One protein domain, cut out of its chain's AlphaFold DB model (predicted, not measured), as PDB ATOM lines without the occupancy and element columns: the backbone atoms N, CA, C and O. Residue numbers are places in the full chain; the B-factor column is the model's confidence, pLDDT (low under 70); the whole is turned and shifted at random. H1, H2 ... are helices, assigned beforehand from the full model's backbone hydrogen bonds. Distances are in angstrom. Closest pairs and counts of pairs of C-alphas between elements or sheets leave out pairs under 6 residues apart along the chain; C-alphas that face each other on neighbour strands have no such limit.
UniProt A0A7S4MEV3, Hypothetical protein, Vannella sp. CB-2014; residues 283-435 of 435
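This is residues 283 to 435 of the 435 residues of the protein "Hypothetical protein" of Vannella sp. CB-2014 (UniProt A0A7S4MEV3). Two groups of helices sit end to end along the longest axis: the short helices H1, H2 and H3 gather at one side of the long H4, and H6 to H10 make the other group, whose short H8 packs between H4 and the longest helix, H10. H5 lies at the edge, on the path from the first group to the second, near the last turns of H10. The printed part has 153 residues with ten named helices, H1 to H10 in order, and no named strand; the class is all helix, with mostly crossed packing. The whole is compact, with a radius of gyration of the C-alphas of 15.8 A and spans of 51 by 35 by 22 A.

Start at H1, residues 292 to 298, which forms a helical hairpin with H2, residues 303 to 308: they touch at a shallow tilt of 25 degrees, opposite ways, and their closest C-alphas, Ser 293 and Ile 306, are 5.7 A apart. Next find H3, residues 314 to 319, and H4, residues 331 to 346. H3 touches residues 341 to 345 of H4 about perpendicular, at 83 degrees, closest at the C-alphas of Val 318 and Gln 341, 5.9 A. H1 is close to H4 but not clearly touching, with the C-alphas of Phe 296 and Leu 337 closest at 7.9 A. H5, residues 352 to 358, is close but not clearly touching to H10, residues 415 to 433: the C-alphas of Lys 358 and Glu 432 are closest, 7.6 A apart. H6, residues 367 to 376, is close but not clearly touching to H7, residues 383 to 391, with the closest C-alphas, Phe 367 and Arg 390, 5.9 A apart. H8, residues 396 to 400, touches residues 332 to 339 of H4, closest at the C-alphas of Lys 335 and Arg 398, 5.0 A. H8 also touches residues 422 to 429 of H10, closest at the C-alphas of Val 400 and Lys 426, 5.5 A. H9, residues 404 to 411, touches H7 about perpendicular, at 83 degrees, with the C-alphas of Met 385 and Ala 411 closest at 5.3 A. H9 touches residues 415 to 419 of H10 at a steep tilt of 55 degrees, opposite ways, with the C-alphas of Cys 407 and Glu 415 closest at 5.3 A. Every O i to N i+4 pair is within hydrogen-bond range in H1 to H9, and 13 of 15 are in H10.

Find C-alpha 292 at (34.826, -6.598, -10.212), where H1 begins. H4 runs 22.0 A from C-alpha 331 at (22.365, -17.275, -20.633), and H6 runs 14.1 A. H10 runs 26.5 A to C-alpha 433 at (38.819, -29.225, -5.827).

The two C-alphas farthest apart, Glu 287 and Glu 378, are 51.2 A apart. The printed part has no cut, and the link H3 to H4, 11 residues, is long. The mean pLDDT of the printed part is 83.3; it is under 70 at residues 283 to 291, 321 to 324, 347 to 352 and 432 to 435, the last being the chain's last residue.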
ATOM      1  N   ALA A 283      37.089  -6.139   0.749       56.84
ATOM      2  CA  ALA A 283      37.791  -5.021   1.386       56.84
ATOM      3  C   ALA A 283      38.201  -3.893   0.411       56.84
ATOM      4  O   ALA A 283      38.629  -2.830   0.851       56.84
ATOM      5  N   LEU A 284      38.097  -4.111  -0.907       55.62
ATOM      6  CA  LEU A 284      38.610  -3.202  -1.944       55.62
ATOM      7  C   LEU A 284      37.570  -2.219  -2.519       55.62
ATOM      8  O   LEU A 284      37.951  -1.341  -3.296       55.62
ATOM      9  N   ASP A 285      36.294  -2.317  -2.120       53.50
ATOM     10  CA  ASP A 285      35.233  -1.379  -2.542       53.50
ATOM     11  C   ASP A 285      35.377   0.027  -1.905       53.50
ATOM     12  O   ASP A 285      34.754   0.980  -2.375       53.50
ATOM     13  N   GLU A 286      36.235   0.202  -0.888       52.78
ATOM     14  CA  GLU A 286      36.366   1.469  -0.144       52.78
ATOM     15  C   GLU A 286      37.499   2.408  -0.629       52.78
ATOM     16  O   GLU A 286      37.425   3.610  -0.381       52.78
ATOM     17  N   GLU A 287      38.511   1.937  -1.381       47.75
ATOM     18  CA  GLU A 287      39.723   2.744  -1.681       47.75
ATOM     19  C   GLU A 287      40.242   2.669  -3.135       47.75
ATOM     20  O   GLU A 287      41.444   2.666  -3.396       47.75
ATOM     21  N   GLY A 288      39.357   2.638  -4.138       51.75
ATOM     22  CA  GLY A 288      39.792   2.738  -5.544       51.75
ATOM     23  C   GLY A 288      40.622   1.541  -6.037       51.75
ATOM     24  O   GLY A 288      41.411   1.679  -6.976       51.75
ATOM     25  N   GLY A 289      40.433   0.378  -5.409       45.66
ATOM     26  CA  GLY A 289      41.037  -0.892  -5.790       45.66
ATOM     27  C   GLY A 289      40.484  -1.483  -7.098       45.66
ATOM     28  O   GLY A 289      39.592  -0.910  -7.737       45.66
ATOM     29  N   PRO A 290      41.029  -2.631  -7.536       52.97
ATOM     30  CA  PRO A 290      40.561  -3.339  -8.720       52.97
ATOM     31  C   PRO A 290      39.078  -3.717  -8.611       52.97
ATOM     32  O   PRO A 290      38.684  -4.559  -7.810       52.97
ATOM     33  N   LYS A 291      38.253  -3.096  -9.455       67.56
ATOM     34  CA  LYS A 291      36.807  -3.344  -9.532       67.56
ATOM     35  C   LYS A 291      36.523  -4.761 -10.040       67.56
ATOM     36  O   LYS A 291      37.275  -5.268 -10.874       67.56
ATOM     37  N   LEU A 292      35.378  -5.341  -9.659       74.88
ATOM     38  CA  LEU A 292      34.826  -6.598 -10.212       74.88
ATOM     39  C   LEU A 292      34.918  -6.692 -11.745       74.88
ATOM     40  O   LEU A 292      35.122  -7.769 -12.296       74.88
ATOM     41  N   SER A 293      34.847  -5.553 -12.438       76.62
ATOM     42  CA  SER A 293      35.057  -5.453 -13.883       76.62
ATOM     43  C   SER A 293      36.363  -6.086 -14.378       76.62
ATOM     44  O   SER A 293      36.401  -6.574 -15.501       76.62
ATOM     45  N   LEU A 294      37.432  -6.075 -13.575       74.19
ATOM     46  CA  LEU A 294      38.714  -6.690 -13.929       74.19
ATOM     47  C   LEU A 294      38.655  -8.213 -13.858       74.19
ATOM     48  O   LEU A 294      39.158  -8.868 -14.762       74.19
ATOM     49  N   LEU A 295      37.981  -8.766 -12.846       76.69
ATOM     50  CA  LEU A 295      37.697 -10.199 -12.780       76.69
ATOM     51  C   LEU A 295      36.795 -10.638 -13.932       76.69
ATOM     52  O   LEU A 295      37.090 -11.623 -14.597       76.69
ATOM     53  N   PHE A 296      35.724  -9.885 -14.199       84.88
ATOM     54  CA  PHE A 296      34.817 -10.164 -15.312       84.88
ATOM     55  C   PHE A 296      35.558 -10.163 -16.647       84.88
ATOM     56  O   PHE A 296      35.382 -11.079 -17.446       84.88
ATOM     57  N   ASN A 297      36.438  -9.184 -16.860       78.62
ATOM     58  CA  ASN A 297      37.292  -9.141 -18.040       78.62
ATOM     59  C   ASN A 297      38.252 -10.343 -18.091       78.62
ATOM     60  O   ASN A 297      38.368 -10.986 -19.130       78.62
ATOM     61  N   ALA A 298      38.888 -10.695 -16.968       75.50
ATOM     62  CA  ALA A 298      39.820 -11.821 -16.887       75.50
ATOM     63  C   ALA A 298      39.163 -13.172 -17.217       75.50
ATOM     64  O   ALA A 298      39.813 -14.043 -17.788       75.50
ATOM     65  N   VAL A 299      37.872 -13.345 -16.912       76.00
ATOM     66  CA  VAL A 299      37.115 -14.556 -17.282       76.00
ATOM     67  C   VAL A 299      36.390 -14.441 -18.631       76.00
ATOM     68  O   VAL A 299      35.627 -15.334 -18.992       76.00
ATOM     69  N   GLY A 300      36.642 -13.374 -19.396       79.94
ATOM     70  CA  GLY A 300      36.165 -13.215 -20.773       79.94
ATOM     71  C   GLY A 300      34.753 -12.644 -20.928       79.94
ATOM     72  O   GLY A 300      34.142 -12.810 -21.983       79.94
ATOM     73  N   ILE A 301      34.209 -11.967 -19.912       85.69
ATOM     74  CA  ILE A 301      32.905 -11.298 -20.022       85.69
ATOM     75  C   ILE A 301      33.036 -10.050 -20.896       85.69
ATOM     76  O   ILE A 301      33.904  -9.201 -20.693       85.69
ATOM     77  N   GLU A 302      32.137  -9.908 -21.869       86.56
ATOM     78  CA  GLU A 302      32.161  -8.777 -22.794       86.56
ATOM     79  C   GLU A 302      31.938  -7.430 -22.085       86.56
ATOM     80  O   GLU A 302      31.115  -7.293 -21.176       86.56
ATOM     81  N   ALA A 303      32.585  -6.380 -22.601       84.94
ATOM     82  CA  ALA A 303      32.520  -5.026 -22.048       84.94
ATOM     83  C   ALA A 303      31.091  -4.468 -21.894       84.94
ATOM     84  O   ALA A 303      30.849  -3.627 -21.029       84.94
ATOM     85  N   LYS A 304      30.133  -4.906 -22.724       89.56
ATOM     86  CA  LYS A 304      28.734  -4.473 -22.602       89.56
ATOM     87  C   LYS A 304      28.098  -4.975 -21.298       89.56
ATOM     88  O   LYS A 304      27.555  -4.155 -20.568       89.56
ATOM     89  N   TYR A 305      28.301  -6.245 -20.947       88.94
ATOM     90  CA  TYR A 305      27.788  -6.836 -19.711       88.94
ATOM     91  C   TYR A 305      28.552  -6.336 -18.484       88.94
ATOM     92  O   TYR A 305      27.953  -6.077 -17.449       88.94
ATOM     93  N   ILE A 306      29.863  -6.092 -18.608       85.94
ATOM     94  CA  ILE A 306      30.646  -5.455 -17.536       85.94
ATOM     95  C   ILE A 306      30.060  -4.083 -17.161       85.94
ATOM     96  O   ILE A 306      30.024  -3.732 -15.985       85.94
ATOM     97  N   ARG A 307      29.583  -3.305 -18.144       85.00
ATOM     98  CA  ARG A 307      28.920  -2.016 -17.882       85.00
ATOM     99  C   ARG A 307      27.560  -2.180 -17.212       85.00
ATOM    100  O   ARG A 307      27.242  -1.386 -16.334       85.00
ATOM    101  N   GLU A 308      26.785  -3.188 -17.600       85.56
ATOM    102  CA  GLU A 308      25.507  -3.514 -16.945       85.56
ATOM    103  C   GLU A 308      25.711  -3.943 -15.483       85.56
ATOM    104  O   GLU A 308      24.882  -3.644 -14.631       85.56
ATOM    105  N   LEU A 309      26.855  -4.558 -15.175       85.00
ATOM    106  CA  LEU A 309      27.254  -4.972 -13.828       85.00
ATOM    107  C   LEU A 309      27.972  -3.875 -13.025       85.00
ATOM    108  O   LEU A 309      28.406  -4.129 -11.906       85.00
ATOM    109  N   ALA A 310      28.122  -2.658 -13.558       81.12
ATOM    110  CA  ALA A 310      28.949  -1.622 -12.933       81.12
ATOM    111  C   ALA A 310      28.438  -1.149 -11.559       81.12
ATOM    112  O   ALA A 310      29.217  -0.589 -10.791       81.12
ATOM    113  N   SER A 311      27.148  -1.342 -11.266       79.50
ATOM    114  CA  SER A 311      26.538  -1.011  -9.973       79.50
ATOM    115  C   SER A 311      26.611  -2.139  -8.946       79.50
ATOM    116  O   SER A 311      26.203  -1.925  -7.811       79.50
ATOM    117  N   VAL A 312      27.063  -3.332  -9.339       81.69
ATOM    118  CA  VAL A 312      27.141  -4.501  -8.460       81.69
ATOM    119  C   VAL A 312      28.421  -4.404  -7.635       81.69
ATOM    120  O   VAL A 312      29.515  -4.364  -8.198       81.69
ATOM    121  N   SER A 313      28.284  -4.375  -6.312       79.44
ATOM    122  CA  SER A 313      29.432  -4.386  -5.390       79.44
ATOM    123  C   SER A 313      30.078  -5.770  -5.289       79.44
ATOM    124  O   SER A 313      29.435  -6.792  -5.548       79.44
ATOM    125  N   ALA A 314      31.346  -5.832  -4.867       78.25
ATOM    126  CA  ALA A 314      32.033  -7.103  -4.606       78.25
ATOM    127  C   ALA A 314      31.283  -7.940  -3.564       78.25
ATOM    128  O   ALA A 314      31.117  -9.153  -3.723       78.25
ATOM    129  N   PHE A 315      30.775  -7.272  -2.527       78.31
ATOM    130  CA  PHE A 315      29.972  -7.898  -1.488       78.31
ATOM    131  C   PHE A 315      28.684  -8.508  -2.051       78.31
ATOM    132  O   PHE A 315      28.425  -9.689  -1.810       78.31
ATOM    133  N   GLU A 316      27.904  -7.740  -2.820       81.00
ATOM    134  CA  GLU A 316      26.682  -8.235  -3.463       81.00
ATOM    135  C   GLU A 316      26.992  -9.390  -4.407       81.00
ATOM    136  O   GLU A 316      26.315 -10.413  -4.343       81.00
ATOM    137  N   PHE A 317      28.022  -9.264  -5.245       85.00
ATOM    138  CA  PHE A 317      28.384 -10.290  -6.216       85.00
ATOM    139  C   PHE A 317      28.738 -11.614  -5.545       85.00
ATOM    140  O   PHE A 317      28.239 -12.651  -5.968       85.00
ATOM    141  N   VAL A 318      29.551 -11.595  -4.488       77.75
ATOM    142  CA  VAL A 318      29.885 -12.820  -3.757       77.75
ATOM    143  C   VAL A 318      28.622 -13.360  -3.081       77.75
ATOM    144  O   VAL A 318      28.180 -14.450  -3.398       77.75
ATOM    145  N   HIS A 319      27.935 -12.582  -2.248       75.50
ATOM    146  CA  HIS A 319      26.896 -13.129  -1.363       75.50
ATOM    147  C   HIS A 319      25.545 -13.433  -2.038       75.50
ATOM    148  O   HIS A 319      24.679 -14.050  -1.416       75.50
ATOM    149  N   SER A 320      25.341 -13.047  -3.301       73.56
ATOM    150  CA  SER A 320      24.113 -13.329  -4.062       73.56
ATOM    151  C   SER A 320      24.199 -14.625  -4.876       73.56
ATOM    152  O   SER A 320      24.058 -14.629  -6.103       73.56
ATOM    153  N   ILE A 321      24.422 -15.753  -4.193       61.69
ATOM    154  CA  ILE A 321      24.539 -17.062  -4.847       61.69
ATOM    155  C   ILE A 321      23.263 -17.382  -5.638       61.69
ATOM    156  O   ILE A 321      22.207 -17.650  -5.070       61.69
ATOM    157  N   GLY A 322      23.410 -17.467  -6.961       58.53
ATOM    158  CA  GLY A 322      22.729 -18.502  -7.728       58.53
ATOM    159  C   GLY A 322      21.556 -18.125  -8.624       58.53
ATOM    160  O   GLY A 322      21.144 -19.031  -9.329       58.53
ATOM    161  N   GLU A 323      21.041 -16.888  -8.695       59.19
ATOM    162  CA  GLU A 323      19.987 -16.569  -9.698       59.19
ATOM    163  C   GLU A 323      19.662 -15.068  -9.919       59.19
ATOM    164  O   GLU A 323      18.689 -14.740 -10.593       59.19
ATOM    165  N   ASN A 324      20.486 -14.124  -9.445       64.81
ATOM    166  CA  ASN A 324      20.145 -12.687  -9.496       64.81
ATOM    167  C   ASN A 324      20.524 -11.950 -10.794       64.81
ATOM    168  O   ASN A 324      20.305 -10.745 -10.909       64.81
ATOM    169  N   TRP A 325      21.037 -12.652 -11.807       81.94
ATOM    170  CA  TRP A 325      21.481 -12.039 -13.067       81.94
ATOM    171  C   TRP A 325      20.390 -11.981 -14.141       81.94
ATOM    172  O   TRP A 325      20.700 -11.931 -15.324       81.94
ATOM    173  N   GLY A 326      19.109 -12.012 -13.755       76.50
ATOM    174  CA  GLY A 326      17.970 -12.055 -14.685       76.50
ATOM    175  C   GLY A 326      17.829 -10.836 -15.604       76.50
ATOM    176  O   GLY A 326      17.085 -10.905 -16.574       76.50
ATOM    177  N   PHE A 327      18.551  -9.746 -15.328       83.50
ATOM    178  CA  PHE A 327      18.661  -8.588 -16.221       83.50
ATOM    179  C   PHE A 327      19.669  -8.790 -17.366       83.50
ATOM    180  O   PHE A 327      19.716  -7.966 -18.273       83.50
ATOM    181  N   ILE A 328      20.473  -9.860 -17.329       88.31
ATOM    182  CA  ILE A 328      21.362 -10.264 -18.421       88.31
ATOM    183  C   ILE A 328      20.636 -11.301 -19.278       88.31
ATOM    184  O   ILE A 328      20.461 -12.455 -18.878       88.31
ATOM    185  N   ASP A 329      20.267 -10.902 -20.491       88.56
ATOM    186  CA  ASP A 329      19.510 -11.756 -21.413       88.56
ATOM    187  C   ASP A 329      20.315 -12.978 -21.894       88.56
ATOM    188  O   ASP A 329      19.760 -14.049 -22.154       88.56
ATOM    189  N   ASP A 330      21.644 -12.853 -21.987       91.38
ATOM    190  CA  ASP A 330      22.509 -13.928 -22.472       91.38
ATOM    191  C   ASP A 330      22.774 -14.969 -21.380       91.38
ATOM    192  O   ASP A 330      23.516 -14.741 -20.417       91.38
ATOM    193  N   ILE A 331      22.187 -16.156 -21.558       90.38
ATOM    194  CA  ILE A 331      22.365 -17.275 -20.633       90.38
ATOM    195  C   ILE A 331      23.838 -17.660 -20.461       90.38
ATOM    196  O   ILE A 331      24.227 -18.026 -19.357       90.38
ATOM    197  N   ARG A 332      24.680 -17.530 -21.492       91.94
ATOM    198  CA  ARG A 332      26.101 -17.910 -21.423       91.94
ATOM    199  C   ARG A 332      26.824 -17.051 -20.398       91.94
ATOM    200  O   ARG A 332      27.492 -17.576 -19.518       91.94
ATOM    201  N   VAL A 333      26.582 -15.743 -20.451       91.38
ATOM    202  CA  VAL A 333      27.163 -14.769 -19.521       91.38
ATOM    203  C   VAL A 333      26.619 -14.988 -18.114       91.38
ATOM    204  O   VAL A 333      27.394 -15.000 -17.162       91.38
ATOM    205  N   ARG A 334      25.313 -15.255 -17.965       90.88
ATOM    206  CA  ARG A 334      24.735 -15.624 -16.659       90.88
ATOM    207  C   ARG A 334      25.412 -16.858 -16.063       90.88
ATOM    208  O   ARG A 334      25.629 -16.899 -14.855       90.88
ATOM    209  N   LYS A 335      25.748 -17.855 -16.889       91.25
ATOM    210  CA  LYS A 335      26.426 -19.083 -16.448       91.25
ATOM    211  C   LYS A 335      27.911 -18.890 -16.183       91.25
ATOM    212  O   LYS A 335      28.402 -19.502 -15.237       91.25
ATOM    213  N   ASP A 336      28.583 -18.013 -16.918       90.00
ATOM    214  CA  ASP A 336      29.964 -17.613 -16.629       90.00
ATOM    215  C   ASP A 336      30.044 -16.848 -15.293       90.00
ATOM    216  O   ASP A 336      30.894 -17.152 -14.456       90.00
ATOM    217  N   LEU A 337      29.100 -15.936 -15.028       89.81
ATOM    218  CA  LEU A 337      28.979 -15.231 -13.744       89.81
ATOM    219  C   LEU A 337      28.650 -16.184 -12.593       89.81
ATOM    220  O   LEU A 337      29.305 -16.133 -11.556       89.81
ATOM    221  N   ALA A 338      27.671 -17.075 -12.774       88.56
ATOM    222  CA  ALA A 338      27.303 -18.057 -11.756       88.56
ATOM    223  C   ALA A 338      28.463 -19.013 -11.439       88.56
ATOM    224  O   ALA A 338      28.687 -19.340 -10.275       88.56
ATOM    225  N   TYR A 339      29.224 -19.429 -12.456       87.38
ATOM    226  CA  TYR A 339      30.435 -20.223 -12.269       87.38
ATOM    227  C   TYR A 339      31.495 -19.440 -11.486       87.38
ATOM    228  O   TYR A 339      32.014 -19.948 -10.497       87.38
ATOM    229  N   LEU A 340      31.766 -18.185 -11.862       85.44
ATOM    230  CA  LEU A 340      32.697 -17.310 -11.146       85.44
ATOM    231  C   LEU A 340      32.292 -17.127  -9.671       85.44
ATOM    232  O   LEU A 340      33.147 -17.238  -8.798       85.44
ATOM    233  N   GLN A 341      31.003 -16.920  -9.373       84.62
ATOM    234  CA  GLN A 341      30.490 -16.845  -7.996       84.62
ATOM    235  C   GLN A 341      30.720 -18.151  -7.224       84.62
ATOM    236  O   GLN A 341      31.214 -18.131  -6.100       84.62
ATOM    237  N   GLN A 342      30.377 -19.297  -7.823       81.06
ATOM    238  CA  GLN A 342      30.582 -20.609  -7.200       81.06
ATOM    239  C   GLN A 342      32.062 -20.872  -6.928       81.06
ATOM    240  O   GLN A 342      32.411 -21.386  -5.867       81.06
ATOM    241  N   PHE A 343      32.928 -20.492  -7.860       78.00
ATOM    242  CA  PHE A 343      34.367 -20.679  -7.759       78.00
ATOM    243  C   PHE A 343      34.983 -19.772  -6.678       78.00
ATOM    244  O   PHE A 343      35.748 -20.256  -5.850       78.00
ATOM    245  N   LEU A 344      34.552 -18.509  -6.579       77.50
ATOM    246  CA  LEU A 344      34.908 -17.594  -5.481       77.50
ATOM    247  C   LEU A 344      34.472 -18.094  -4.097       77.50
ATOM    248  O   LEU A 344      35.123 -17.797  -3.101       77.50
ATOM    249  N   HIS A 345      33.362 -18.830  -4.023       75.38
ATOM    250  CA  HIS A 345      32.863 -19.396  -2.770       75.38
ATOM    251  C   HIS A 345      33.536 -20.699  -2.352       75.38
ATOM    252  O   HIS A 345      33.566 -21.010  -1.162       75.38
ATOM    253  N   SER A 346      33.983 -21.493  -3.322       70.31
ATOM    254  CA  SER A 346      34.450 -22.863  -3.096       70.31
ATOM    255  C   SER A 346      35.970 -22.982  -3.031       70.31
ATOM    256  O   SER A 346      36.465 -23.858  -2.326       70.31
ATOM    257  N   ALA A 347      36.711 -22.109  -3.716       57.75
ATOM    258  CA  ALA A 347      38.166 -22.159  -3.777       57.75
ATOM    259  C   ALA A 347      38.801 -21.077  -2.892       57.75
ATOM    260  O   ALA A 347      38.463 -19.899  -2.985       57.75
ATOM    261  N   SER A 348      39.783 -21.463  -2.069       52.22
ATOM    262  CA  SER A 348      40.612 -20.515  -1.313       52.22
ATOM    263  C   SER A 348      41.575 -19.720  -2.204       52.22
ATOM    264  O   SER A 348      42.119 -18.725  -1.742       52.22
ATOM    265  N   VAL A 349      41.796 -20.156  -3.457       53.22
ATOM    266  CA  VAL A 349      42.659 -19.497  -4.452       53.22
ATOM    267  C   VAL A 349      42.039 -19.606  -5.862       53.22
ATOM    268  O   VAL A 349      41.835 -20.709  -6.365       53.22
ATOM    269  N   LEU A 350      41.768 -18.481  -6.536       57.72
ATOM    270  CA  LEU A 350      41.239 -18.379  -7.906       57.72
ATOM    271  C   LEU A 350      42.310 -18.656  -8.981       57.72
ATOM    272  O   LEU A 350      42.595 -17.805  -9.825       57.72
ATOM    273  N   SER A 351      42.910 -19.841  -9.018       67.38
ATOM    274  CA  SER A 351      43.749 -20.198 -10.168       67.38
ATOM    275  C   SER A 351      42.902 -20.865 -11.255       67.38
ATOM    276  O   SER A 351      42.874 -22.087 -11.381       67.38
ATOM    277  N   PHE A 352      42.178 -20.053 -12.037       68.25
ATOM    278  CA  PHE A 352      41.312 -20.537 -13.123       68.25
ATOM    279  C   PHE A 352      42.046 -21.417 -14.138       68.25
ATOM    280  O   PHE A 352      41.473 -22.406 -14.592       68.25
ATOM    281  N   GLU A 353      43.279 -21.052 -14.493       71.06
ATOM    282  CA  GLU A 353      44.100 -21.805 -15.447       71.06
ATOM    283  C   GLU A 353      44.535 -23.149 -14.863       71.06
ATOM    284  O   GLU A 353      44.259 -24.181 -15.463       71.06
ATOM    285  N   SER A 354      45.105 -23.175 -13.652       75.31
ATOM    286  CA  SER A 354      45.535 -24.448 -13.051       75.31
ATOM    287  C   SER A 354      44.368 -25.389 -12.752       75.31
ATOM    288  O   SER A 354      44.524 -26.605 -12.837       75.31
ATOM    289  N   HIS A 355      43.186 -24.845 -12.435       80.25
ATOM    290  CA  HIS A 355      41.979 -25.652 -12.290       80.25
ATOM    291  C   HIS A 355      41.524 -26.205 -13.640       80.25
ATOM    292  O   HIS A 355      41.169 -27.371 -13.718       80.25
ATOM    293  N   GLN A 356      41.556 -25.411 -14.715       82.31
ATOM    294  CA  GLN A 356      41.233 -25.906 -16.058       82.31
ATOM    295  C   GLN A 356      42.179 -26.993 -16.552       82.31
ATOM    296  O   GLN A 356      41.721 -27.921 -17.209       82.31
ATOM    297  N   GLU A 357      43.471 -26.876 -16.250       83.38
ATOM    298  CA  GLU A 357      44.474 -27.872 -16.633       83.38
ATOM    299  C   GLU A 357      44.270 -29.218 -15.930       83.38
ATOM    300  O   GLU A 357      44.659 -30.254 -16.466       83.38
ATOM    301  N   LYS A 358      43.679 -29.213 -14.730       85.75
ATOM    302  CA  LYS A 358      43.463 -30.421 -13.924       85.75
ATOM    303  C   LYS A 358      42.064 -30.999 -14.118       85.75
ATOM    304  O   LYS A 358      41.929 -32.183 -14.403       85.75
ATOM    305  N   CYS A 359      41.051 -30.137 -14.046       89.06
ATOM    306  CA  CYS A 359      39.649 -30.511 -14.089       89.06
ATOM    307  C   CYS A 359      39.206 -30.865 -15.493       89.06
ATOM    308  O   CYS A 359      38.940 -29.980 -16.306       89.06
ATOM    309  N   VAL A 360      39.001 -32.161 -15.724       92.12
ATOM    310  CA  VAL A 360      38.522 -32.703 -17.003       92.12
ATOM    311  C   VAL A 360      37.235 -32.022 -17.489       92.12
ATOM    312  O   VAL A 360      37.057 -31.783 -18.680       92.12
ATOM    313  N   VAL A 361      36.360 -31.609 -16.563       93.56
ATOM    314  CA  VAL A 361      35.139 -30.875 -16.909       93.56
ATOM    315  C   VAL A 361      35.463 -29.441 -17.329       93.56
ATOM    316  O   VAL A 361      35.031 -28.995 -18.383       93.56
ATOM    317  N   CYS A 362      36.235 -28.686 -16.544       90.38
ATOM    318  CA  CYS A 362      36.550 -27.289 -16.873       90.38
ATOM    319  C   CYS A 362      37.538 -27.134 -18.038       90.38
ATOM    320  O   CYS A 362      37.586 -26.055 -18.637       90.38
ATOM    321  N   GLY A 363      38.297 -28.188 -18.339       90.25
ATOM    322  CA  GLY A 363      39.148 -28.322 -19.515       90.25
ATOM    323  C   GLY A 363      38.363 -28.475 -20.818       90.25
ATOM    324  O   GLY A 363      38.926 -28.227 -21.876       90.25
ATOM    325  N   CYS A 364      37.062 -28.791 -20.762       94.94
ATOM    326  CA  CYS A 364      36.185 -28.708 -21.929       94.94
ATOM    327  C   CYS A 364      35.950 -27.231 -22.278       94.94
ATOM    328  O   CYS A 364      35.203 -26.546 -21.565       94.94
ATOM    329  N   LEU A 365      36.598 -26.726 -23.332       92.19
ATOM    330  CA  LEU A 365      36.595 -25.305 -23.700       92.19
ATOM    331  C   LEU A 365      35.385 -24.927 -24.555       92.19
ATOM    332  O   LEU A 365      34.926 -23.778 -24.496       92.19
ATOM    333  N   ASP A 366      34.838 -25.895 -25.285       94.88
ATOM    334  CA  ASP A 366      33.623 -25.765 -26.082       94.88
ATOM    335  C   ASP A 366      32.644 -26.940 -25.875       94.88
ATOM    336  O   ASP A 366      32.833 -27.795 -25.005       94.88
ATOM    337  N   PHE A 367      31.541 -26.935 -26.632       95.88
ATOM    338  CA  PHE A 367      30.535 -27.994 -26.550       95.88
ATOM    339  C   PHE A 367      31.012 -29.333 -27.123       95.88
ATOM    340  O   PHE A 367      30.552 -30.369 -26.659       95.88
ATOM    341  N   ASN A 368      31.918 -29.345 -28.103       96.56
ATOM    342  CA  ASN A 368      32.405 -30.593 -28.692       96.56
ATOM    343  C   ASN A 368      33.302 -31.342 -27.702       96.56
ATOM    344  O   ASN A 368      33.190 -32.560 -27.585       96.56
ATOM    345  N   ASP A 369      34.137 -30.618 -26.950       96.69
ATOM    346  CA  ASP A 369      34.926 -31.208 -25.865       96.69
ATOM    347  C   ASP A 369      34.006 -31.829 -24.803       96.69
ATOM    348  O   ASP A 369      34.200 -32.964 -24.367       96.69
ATOM    349  N   LEU A 370      32.957 -31.089 -24.423       96.50
ATOM    350  CA  LEU A 370      31.962 -31.548 -23.458       96.50
ATOM    351  C   LEU A 370      31.187 -32.767 -23.975       96.50
ATOM    352  O   LEU A 370      30.942 -33.701 -23.218       96.50
ATOM    353  N   GLU A 371      30.805 -32.772 -25.249       96.50
ATOM    354  CA  GLU A 371      30.160 -33.905 -25.914       96.50
ATOM    355  C   GLU A 371      31.064 -35.143 -25.901       96.50
ATOM    356  O   GLU A 371      30.597 -36.230 -25.564       96.50
ATOM    357  N   GLY A 372      32.361 -34.977 -26.179       96.81
ATOM    358  CA  GLY A 372      33.351 -36.046 -26.061       96.81
ATOM    359  C   GLY A 372      33.426 -36.619 -24.644       96.81
ATOM    360  O   GLY A 372      33.372 -37.837 -24.475       96.81
ATOM    361  N   LEU A 373      33.451 -35.755 -23.624       97.12
ATOM    362  CA  LEU A 373      33.445 -36.180 -22.221       97.12
ATOM    363  C   LEU A 373      32.156 -36.929 -21.844       97.12
ATOM    364  O   LEU A 373      32.193 -37.933 -21.135       97.12
ATOM    365  N   LEU A 374      30.999 -36.460 -22.315       96.62
ATOM    366  CA  LEU A 374      29.717 -37.129 -22.080       96.62
ATOM    367  C   LEU A 374      29.688 -38.525 -22.719       96.62
ATOM    368  O   LEU A 374      29.215 -39.469 -22.087       96.62
ATOM    369  N   GLN A 375      30.232 -38.666 -23.930       96.62
ATOM    370  CA  GLN A 375      30.346 -39.951 -24.625       96.62
ATOM    371  C   GLN A 375      31.301 -40.913 -23.909       96.62
ATOM    372  O   GLN A 375      30.959 -42.082 -23.741       96.62
ATOM    373  N   GLU A 376      32.460 -40.431 -23.447       96.88
ATOM    374  CA  GLU A 376      33.435 -41.235 -22.692       96.88
ATOM    375  C   GLU A 376      32.823 -41.841 -21.419       96.88
ATOM    376  O   GLU A 376      33.124 -42.978 -21.060       96.88
ATOM    377  N   HIS A 377      31.923 -41.104 -20.767       96.25
ATOM    378  CA  HIS A 377      31.248 -41.525 -19.540       96.25
ATOM    379  C   HIS A 377      29.874 -42.183 -19.762       96.25
ATOM    380  O   HIS A 377      29.160 -42.423 -18.785       96.25
ATOM    381  N   GLU A 378      29.494 -42.474 -21.011       96.19
ATOM    382  CA  GLU A 378      28.206 -43.086 -21.377       96.19
ATOM    383  C   GLU A 378      26.984 -42.298 -20.842       96.19
ATOM    384  O   GLU A 378      25.986 -42.867 -20.389       96.19
ATOM    385  N   LEU A 379      27.060 -40.962 -20.864       95.06
ATOM    386  CA  LEU A 379      26.004 -40.065 -20.388       95.06
ATOM    387  C   LEU A 379      25.173 -39.529 -21.556       95.06
ATOM    388  O   LEU A 379      25.658 -38.759 -22.382       95.06
ATOM    389  N   GLU A 380      23.887 -39.868 -21.580       92.25
ATOM    390  CA  GLU A 380      22.950 -39.351 -22.580       92.25
ATOM    391  C   GLU A 380      22.255 -38.071 -22.096       92.25
ATOM    392  O   GLU A 380      21.670 -38.021 -21.007       92.25
ATOM    393  N   LEU A 381      22.279 -37.028 -22.931       91.50
ATOM    394  CA  LEU A 381      21.479 -35.826 -22.726       91.50
ATOM    395  C   LEU A 381      20.103 -35.977 -23.394       91.50
ATOM    396  O   LEU A 381      19.994 -36.538 -24.484       91.50
ATOM    397  N   PRO A 382      19.031 -35.412 -22.811       90.56
ATOM    398  CA  PRO A 382      17.787 -35.212 -23.543       90.56
ATOM    399  C   PRO A 382      18.048 -34.430 -24.839       90.56
ATOM    400  O   PRO A 382      18.692 -33.386 -24.790       90.56
ATOM    401  N   GLY A 383      17.504 -34.870 -25.980       86.75
ATOM    402  CA  GLY A 383      17.780 -34.222 -27.275       86.75
ATOM    403  C   GLY A 383      17.489 -32.712 -27.308       86.75
ATOM    404  O   GLY A 383      18.251 -31.953 -27.896       86.75
ATOM    405  N   SER A 384      16.456 -32.246 -26.591       89.06
ATOM    406  CA  SER A 384      16.165 -30.807 -26.468       89.06
ATOM    407  C   SER A 384      17.236 -30.032 -25.691       89.06
ATOM    408  O   SER A 384      17.438 -28.845 -25.933       89.06
ATOM    409  N   MET A 385      17.920 -30.688 -24.751       91.69
ATOM    410  CA  MET A 385      19.024 -30.104 -23.996       91.69
ATOM    411  C   MET A 385      20.297 -30.078 -24.827       91.69
ATOM    412  O   MET A 385      20.963 -29.050 -24.861       91.69
ATOM    413  N   GLU A 386      20.623 -31.171 -25.510       92.62
ATOM    414  CA  GLU A 386      21.802 -31.227 -26.376       92.62
ATOM    415  C   GLU A 386      21.757 -30.123 -27.445       92.62
ATOM    416  O   GLU A 386      22.708 -29.351 -27.582       92.62
ATOM    417  N   GLU A 387      20.617 -29.976 -28.128       93.50
ATOM    418  CA  GLU A 387      20.403 -28.920 -29.122       93.50
ATOM    419  C   GLU A 387      20.580 -27.524 -28.510       93.50
ATOM    420  O   GLU A 387      21.294 -26.683 -29.064       93.50
ATOM    421  N   PHE A 388      19.997 -27.288 -27.331       94.31
ATOM    422  CA  PHE A 388      20.110 -26.013 -26.629       94.31
ATOM    423  C   PHE A 388      21.562 -25.674 -26.263       94.31
ATOM    424  O   PHE A 388      22.019 -24.553 -26.504       94.31
ATOM    425  N   LEU A 389      22.291 -26.628 -25.682       94.12
ATOM    426  CA  LEU A 389      23.675 -26.442 -25.250       94.12
ATOM    427  C   LEU A 389      24.604 -26.197 -26.438       94.12
ATOM    428  O   LEU A 389      25.445 -25.299 -26.371       94.12
ATOM    429  N   ARG A 390      24.409 -26.934 -27.538       95.12
ATOM    430  CA  ARG A 390      25.163 -26.751 -28.781       95.12
ATOM    431  C   ARG A 390      24.888 -25.377 -29.390       95.12
ATOM    432  O   ARG A 390      25.828 -24.654 -29.715       95.12
ATOM    433  N   GLN A 391      23.618 -24.971 -29.472       94.75
ATOM    434  CA  GLN A 391      23.216 -23.664 -30.006       94.75
ATOM    435  C   GLN A 391      23.839 -22.497 -29.225       94.75
ATOM    436  O   GLN A 391      24.203 -21.478 -29.812       94.75
ATOM    437  N   HIS A 392      23.988 -22.649 -27.909       94.19
ATOM    438  CA  HIS A 392      24.555 -21.623 -27.034       94.19
ATOM    439  C   HIS A 392      26.043 -21.855 -26.717       94.19
ATOM    440  O   HIS A 392      26.595 -21.149 -25.875       94.19
ATOM    441  N   ASN A 393      26.707 -22.802 -27.388       93.38
ATOM    442  CA  ASN A 393      28.110 -23.172 -27.172       93.38
ATOM    443  C   ASN A 393      28.481 -23.302 -25.681       93.38
ATOM    444  O   ASN A 393      29.364 -22.613 -25.152       93.38
ATOM    445  N   PHE A 394      27.726 -24.137 -24.972       94.56
ATOM    446  CA  PHE A 394      28.015 -24.455 -23.583       94.56
ATOM    447  C   PHE A 394      29.294 -25.276 -23.494       94.56
ATOM    448  O   PHE A 394      29.419 -26.312 -24.130       94.56
ATOM    449  N   ASN A 395      30.211 -24.814 -22.656       93.94
ATOM    450  CA  ASN A 395      31.415 -25.539 -22.289       93.94
ATOM    451  C   ASN A 395      31.257 -26.132 -20.884       93.94
ATOM    452  O   ASN A 395      30.228 -25.928 -20.226       93.94
ATOM    453  N   GLY A 396      32.270 -26.841 -20.389       93.00
ATOM    454  CA  GLY A 396      32.139 -27.543 -19.114       93.00
ATOM    455  C   GLY A 396      31.884 -26.620 -17.919       93.00
ATOM    456  O   GLY A 396      31.061 -26.945 -17.066       93.00
ATOM    457  N   ARG A 397      32.486 -25.419 -17.892       90.62
ATOM    458  CA  ARG A 397      32.256 -24.402 -16.841       90.62
ATOM    459  C   ARG A 397      30.793 -23.956 -16.777       90.62
ATOM    460  O   ARG A 397      30.192 -23.924 -15.705       90.62
ATOM    461  N   ARG A 398      30.207 -23.644 -17.935       92.94
ATOM    462  CA  ARG A 398      28.794 -23.240 -18.038       92.94
ATOM    463  C   ARG A 398      27.852 -24.389 -17.710       92.94
ATOM    464  O   ARG A 398      26.782 -24.166 -17.155       92.94
ATOM    465  N   PHE A 399      28.245 -25.615 -18.048       94.31
ATOM    466  CA  PHE A 399      27.449 -26.800 -17.761       94.31
ATOM    467  C   PHE A 399      27.379 -27.083 -16.256       94.31
ATOM    468  O   PHE A 399      26.296 -27.312 -15.717       94.31
ATOM    469  N   VAL A 400      28.507 -27.004 -15.540       91.56
ATOM    470  CA  VAL A 400      28.507 -27.210 -14.082       91.56
ATOM    471  C   VAL A 400      27.831 -26.073 -13.322       91.56
ATOM    472  O   VAL A 400      27.420 -26.289 -12.189       91.56
ATOM    473  N   SER A 401      27.627 -24.893 -13.910       91.00
ATOM    474  CA  SER A 401      26.860 -23.827 -13.253       91.00
ATOM    475  C   SER A 401      25.343 -23.918 -13.470       91.00
ATOM    476  O   SER A 401      24.605 -23.100 -12.916       91.00
ATOM    477  N   LEU A 402      24.846 -24.936 -14.189       91.88
ATOM    478  CA  LEU A 402      23.410 -25.184 -14.346       91.88
ATOM    479  C   LEU A 402      22.728 -25.496 -12.997       91.88
ATOM    480  O   LEU A 402      23.226 -26.274 -12.169       91.88
ATOM    481  N   THR A 403      21.566 -24.882 -12.781       89.56
ATOM    482  CA  THR A 403      20.669 -25.067 -11.637       89.56
ATOM    483  C   THR A 403      19.508 -25.989 -12.007       89.56
ATOM    484  O   THR A 403      19.272 -26.317 -13.172       89.56
ATOM    485  N   VAL A 404      18.739 -26.404 -10.999       89.00
ATOM    486  CA  VAL A 404      17.498 -27.166 -11.214       89.00
ATOM    487  C   VAL A 404      16.492 -26.356 -12.043       89.00
ATOM    488  O   VAL A 404      15.729 -26.946 -12.806       89.00
ATOM    489  N   SER A 405      16.489 -25.025 -11.903       89.69
ATOM    490  CA  SER A 405      15.619 -24.141 -12.683       89.69
ATOM    491  C   SER A 405      15.996 -24.172 -14.163       89.69
ATOM    492  O   SER A 405      15.142 -24.439 -15.003       89.69
ATOM    493  N   ASP A 406      17.289 -24.061 -14.488       90.50
ATOM    494  CA  ASP A 406      17.739 -24.157 -15.885       90.50
ATOM    495  C   ASP A 406      17.379 -25.510 -16.507       90.50
ATOM    496  O   ASP A 406      16.953 -25.585 -17.657       90.50
ATOM    497  N   CYS A 407      17.512 -26.595 -15.738       91.12
ATOM    498  CA  CYS A 407      17.158 -27.934 -16.202       91.12
ATOM    499  C   CYS A 407      15.662 -28.037 -16.554       91.12
ATOM    500  O   CYS A 407      15.318 -28.703 -17.531       91.12
ATOM    501  N   LYS A 408      14.786 -27.364 -15.790       90.06
ATOM    502  CA  LYS A 408      13.345 -27.250 -16.086       90.06
ATOM    503  C   LYS A 408      13.087 -26.500 -17.380       90.06
ATOM    504  O   LYS A 408      12.314 -26.969 -18.214       90.06
ATOM    505  N   ASP A 409      13.772 -25.383 -17.564       89.00
ATOM    506  CA  ASP A 409      13.562 -24.524 -18.725       89.00
ATOM    507  C   ASP A 409      14.070 -25.172 -20.024       89.00
ATOM    508  O   ASP A 409      13.423 -25.066 -21.071       89.00
ATOM    509  N   ILE A 410      15.197 -25.890 -19.950       91.69
ATOM    510  CA  ILE A 410      15.899 -26.468 -21.104       91.69
ATOM    511  C   ILE A 410      15.359 -27.862 -21.483       91.69
ATOM    512  O   ILE A 410      15.123 -28.142 -22.660       91.69
ATOM    513  N   ALA A 411      15.159 -28.760 -20.510       89.25
ATOM    514  CA  ALA A 411      14.879 -30.180 -20.773       89.25
ATOM    515  C   ALA A 411      13.386 -30.563 -20.755       89.25
ATOM    516  O   ALA A 411      13.075 -31.731 -20.978       89.25
ATOM    517  N   LYS A 412      12.481 -29.610 -20.468       87.50
ATOM    518  CA  LYS A 412      11.001 -29.697 -20.540       87.50
ATOM    519  C   LYS A 412      10.419 -31.120 -20.457       87.50
ATOM    520  O   LYS A 412      10.158 -31.761 -21.475       87.50
ATOM    521  N   GLY A 413      10.163 -31.597 -19.241       86.62
ATOM    522  CA  GLY A 413       9.619 -32.929 -18.955       86.62
ATOM    523  C   GLY A 413      10.670 -34.027 -18.753       86.62
ATOM    524  O   GLY A 413      10.306 -35.159 -18.436       86.62
ATOM    525  N   LYS A 414      11.963 -33.712 -18.919       91.25
ATOM    526  CA  LYS A 414      13.105 -34.609 -18.654       91.25
ATOM    527  C   LYS A 414      14.106 -34.016 -17.659       91.25
ATOM    528  O   LYS A 414      15.311 -34.266 -17.717       91.25
ATOM    529  N   GLU A 415      13.621 -33.223 -16.712       92.62
ATOM    530  CA  GLU A 415      14.460 -32.464 -15.779       92.62
ATOM    531  C   GLU A 415      15.281 -33.366 -14.863       92.62
ATOM    532  O   GLU A 415      16.422 -33.050 -14.536       92.62
ATOM    533  N   SER A 416      14.712 -34.504 -14.452       90.81
ATOM    534  CA  SER A 416      15.405 -35.464 -13.589       90.81
ATOM    535  C   SER A 416      16.594 -36.120 -14.293       90.81
ATOM    536  O   SER A 416      17.631 -36.318 -13.664       90.81
ATOM    537  N   GLU A 417      16.463 -36.438 -15.583       91.50
ATOM    538  CA  GLU A 417      17.542 -37.012 -16.399       91.50
ATOM    539  C   GLU A 417      18.662 -35.987 -16.592       91.50
ATOM    540  O   GLU A 417      19.811 -36.256 -16.253       91.50
ATOM    541  N   CYS A 418      18.297 -34.773 -17.005       91.62
ATOM    542  CA  CYS A 418      19.206 -33.635 -17.125       91.62
ATOM    543  C   CYS A 418      19.985 -33.376 -15.821       91.62
ATOM    544  O   CYS A 418      21.217 -33.332 -15.809       91.62
ATOM    545  N   MET A 419      19.281 -33.304 -14.687       93.12
ATOM    546  CA  MET A 419      19.913 -33.025 -13.399       93.12
ATOM    547  C   MET A 419      20.854 -34.151 -12.952       93.12
ATOM    548  O   MET A 419      21.852 -33.871 -12.291       93.12
ATOM    549  N   LYS A 420      20.591 -35.416 -13.309       93.81
ATOM    550  CA  LYS A 420      21.523 -36.521 -13.020       93.81
ATOM    551  C   LYS A 420      22.867 -36.306 -13.711       93.81
ATOM    552  O   LYS A 420      23.893 -36.458 -13.052       93.81
ATOM    553  N   VAL A 421      22.860 -35.901 -14.982       95.06
ATOM    554  CA  VAL A 421      24.086 -35.619 -15.747       95.06
ATOM    555  C   VAL A 421      24.820 -34.405 -15.173       95.06
ATOM    556  O   VAL A 421      26.016 -34.477 -14.898       95.06
ATOM    557  N   VAL A 422      24.097 -33.316 -14.880       93.94
ATOM    558  CA  VAL A 422      24.675 -32.123 -14.230       93.94
ATOM    559  C   VAL A 422      25.302 -32.470 -12.880       93.94
ATOM    560  O   VAL A 422      26.421 -32.050 -12.595       93.94
ATOM    561  N   LEU A 423      24.624 -33.257 -12.039       93.69
ATOM    562  CA  LEU A 423      25.169 -33.690 -10.750       93.69
ATOM    563  C   LEU A 423      26.389 -34.598 -10.909       93.69
ATOM    564  O   LEU A 423      27.290 -34.527 -10.077       93.69
ATOM    565  N   TYR A 424      26.426 -35.439 -11.942       95.38
ATOM    566  CA  TYR A 424      27.573 -36.296 -12.226       95.38
ATOM    567  C   TYR A 424      28.813 -35.462 -12.562       95.38
ATOM    568  O   TYR A 424      29.829 -35.577 -11.877       95.38
ATOM    569  N   LEU A 425      28.704 -34.543 -13.527       94.25
ATOM    570  CA  LEU A 425      29.821 -33.669 -13.898       94.25
ATOM    571  C   LEU A 425      30.200 -32.698 -12.770       94.25
ATOM    572  O   LEU A 425      31.383 -32.447 -12.554       94.25
ATOM    573  N   LYS A 426      29.238 -32.227 -11.963       91.56
ATOM    574  CA  LYS A 426      29.543 -31.490 -10.723       91.56
ATOM    575  C   LYS A 426      30.379 -32.325  -9.756       91.56
ATOM    576  O   LYS A 426      31.319 -31.798  -9.176       91.56
ATOM    577  N   ARG A 427      30.071 -33.614  -9.566       91.12
ATOM    578  CA  ARG A 427      30.875 -34.481  -8.687       91.12
ATOM    579  C   ARG A 427      32.301 -34.632  -9.196       91.12
ATOM    580  O   ARG A 427      33.202 -34.539  -8.377       91.12
ATOM    581  N   MET A 428      32.492 -34.808 -10.504       90.81
ATOM    582  CA  MET A 428      33.830 -34.854 -11.109       90.81
ATOM    583  C   MET A 428      34.587 -33.541 -10.890       90.81
ATOM    584  O   MET A 428      35.725 -33.542 -10.432       90.81
ATOM    585  N   HIS A 429      33.920 -32.412 -11.131       88.50
ATOM    586  CA  HIS A 429      34.482 -31.087 -10.894       88.50
ATOM    587  C   HIS A 429      34.914 -30.880  -9.433       88.50
ATOM    588  O   HIS A 429      36.032 -30.445  -9.176       88.50
ATOM    589  N   PHE A 430      34.058 -31.228  -8.467       80.69
ATOM    590  CA  PHE A 430      34.348 -31.021  -7.046       80.69
ATOM    591  C   PHE A 430      35.281 -32.075  -6.436       80.69
ATOM    592  O   PHE A 430      35.960 -31.753  -5.465       80.69
ATOM    593  N   SER A 431      35.368 -33.295  -6.985       76.56
ATOM    594  CA  SER A 431      36.318 -34.306  -6.490       76.56
ATOM    595  C   SER A 431      37.774 -33.876  -6.638       76.56
ATOM    596  O   SER A 431      38.615 -34.293  -5.844       76.56
ATOM    597  N   GLU A 432      38.055 -33.014  -7.611       61.84
ATOM    598  CA  GLU A 432      39.389 -32.471  -7.856       61.84
ATOM    599  C   GLU A 432      39.683 -31.184  -7.076       61.84
ATOM    600  O   GLU A 432      40.843 -30.878  -6.835       61.84
ATOM    601  N   ILE A 433      38.655 -30.452  -6.634       58.03
ATOM    602  CA  ILE A 433      38.819 -29.225  -5.827       58.03
ATOM    603  C   ILE A 433      39.205 -29.554  -4.374       58.03
ATOM    604  O   ILE A 433      39.805 -28.733  -3.685       58.03
ATOM    605  N   THR A 434      38.861 -30.751  -3.886       52.94
ATOM    606  CA  THR A 434      39.145 -31.197  -2.508       52.94
ATOM    607  C   THR A 434      40.478 -31.933  -2.317       52.94
ATOM    608  O   THR A 434      40.759 -32.356  -1.193       52.94
ATOM    609  N   GLN A 435      41.269 -32.125  -3.379       44.50
ATOM    610  CA  GLN A 435      42.626 -32.694  -3.325       44.50
ATOM    611  C   GLN A 435      43.671 -31.584  -3.380       44.50
ATOM    612  O   GLN A 435      44.678 -31.713  -2.647       44.50
TER     613      GLN A 435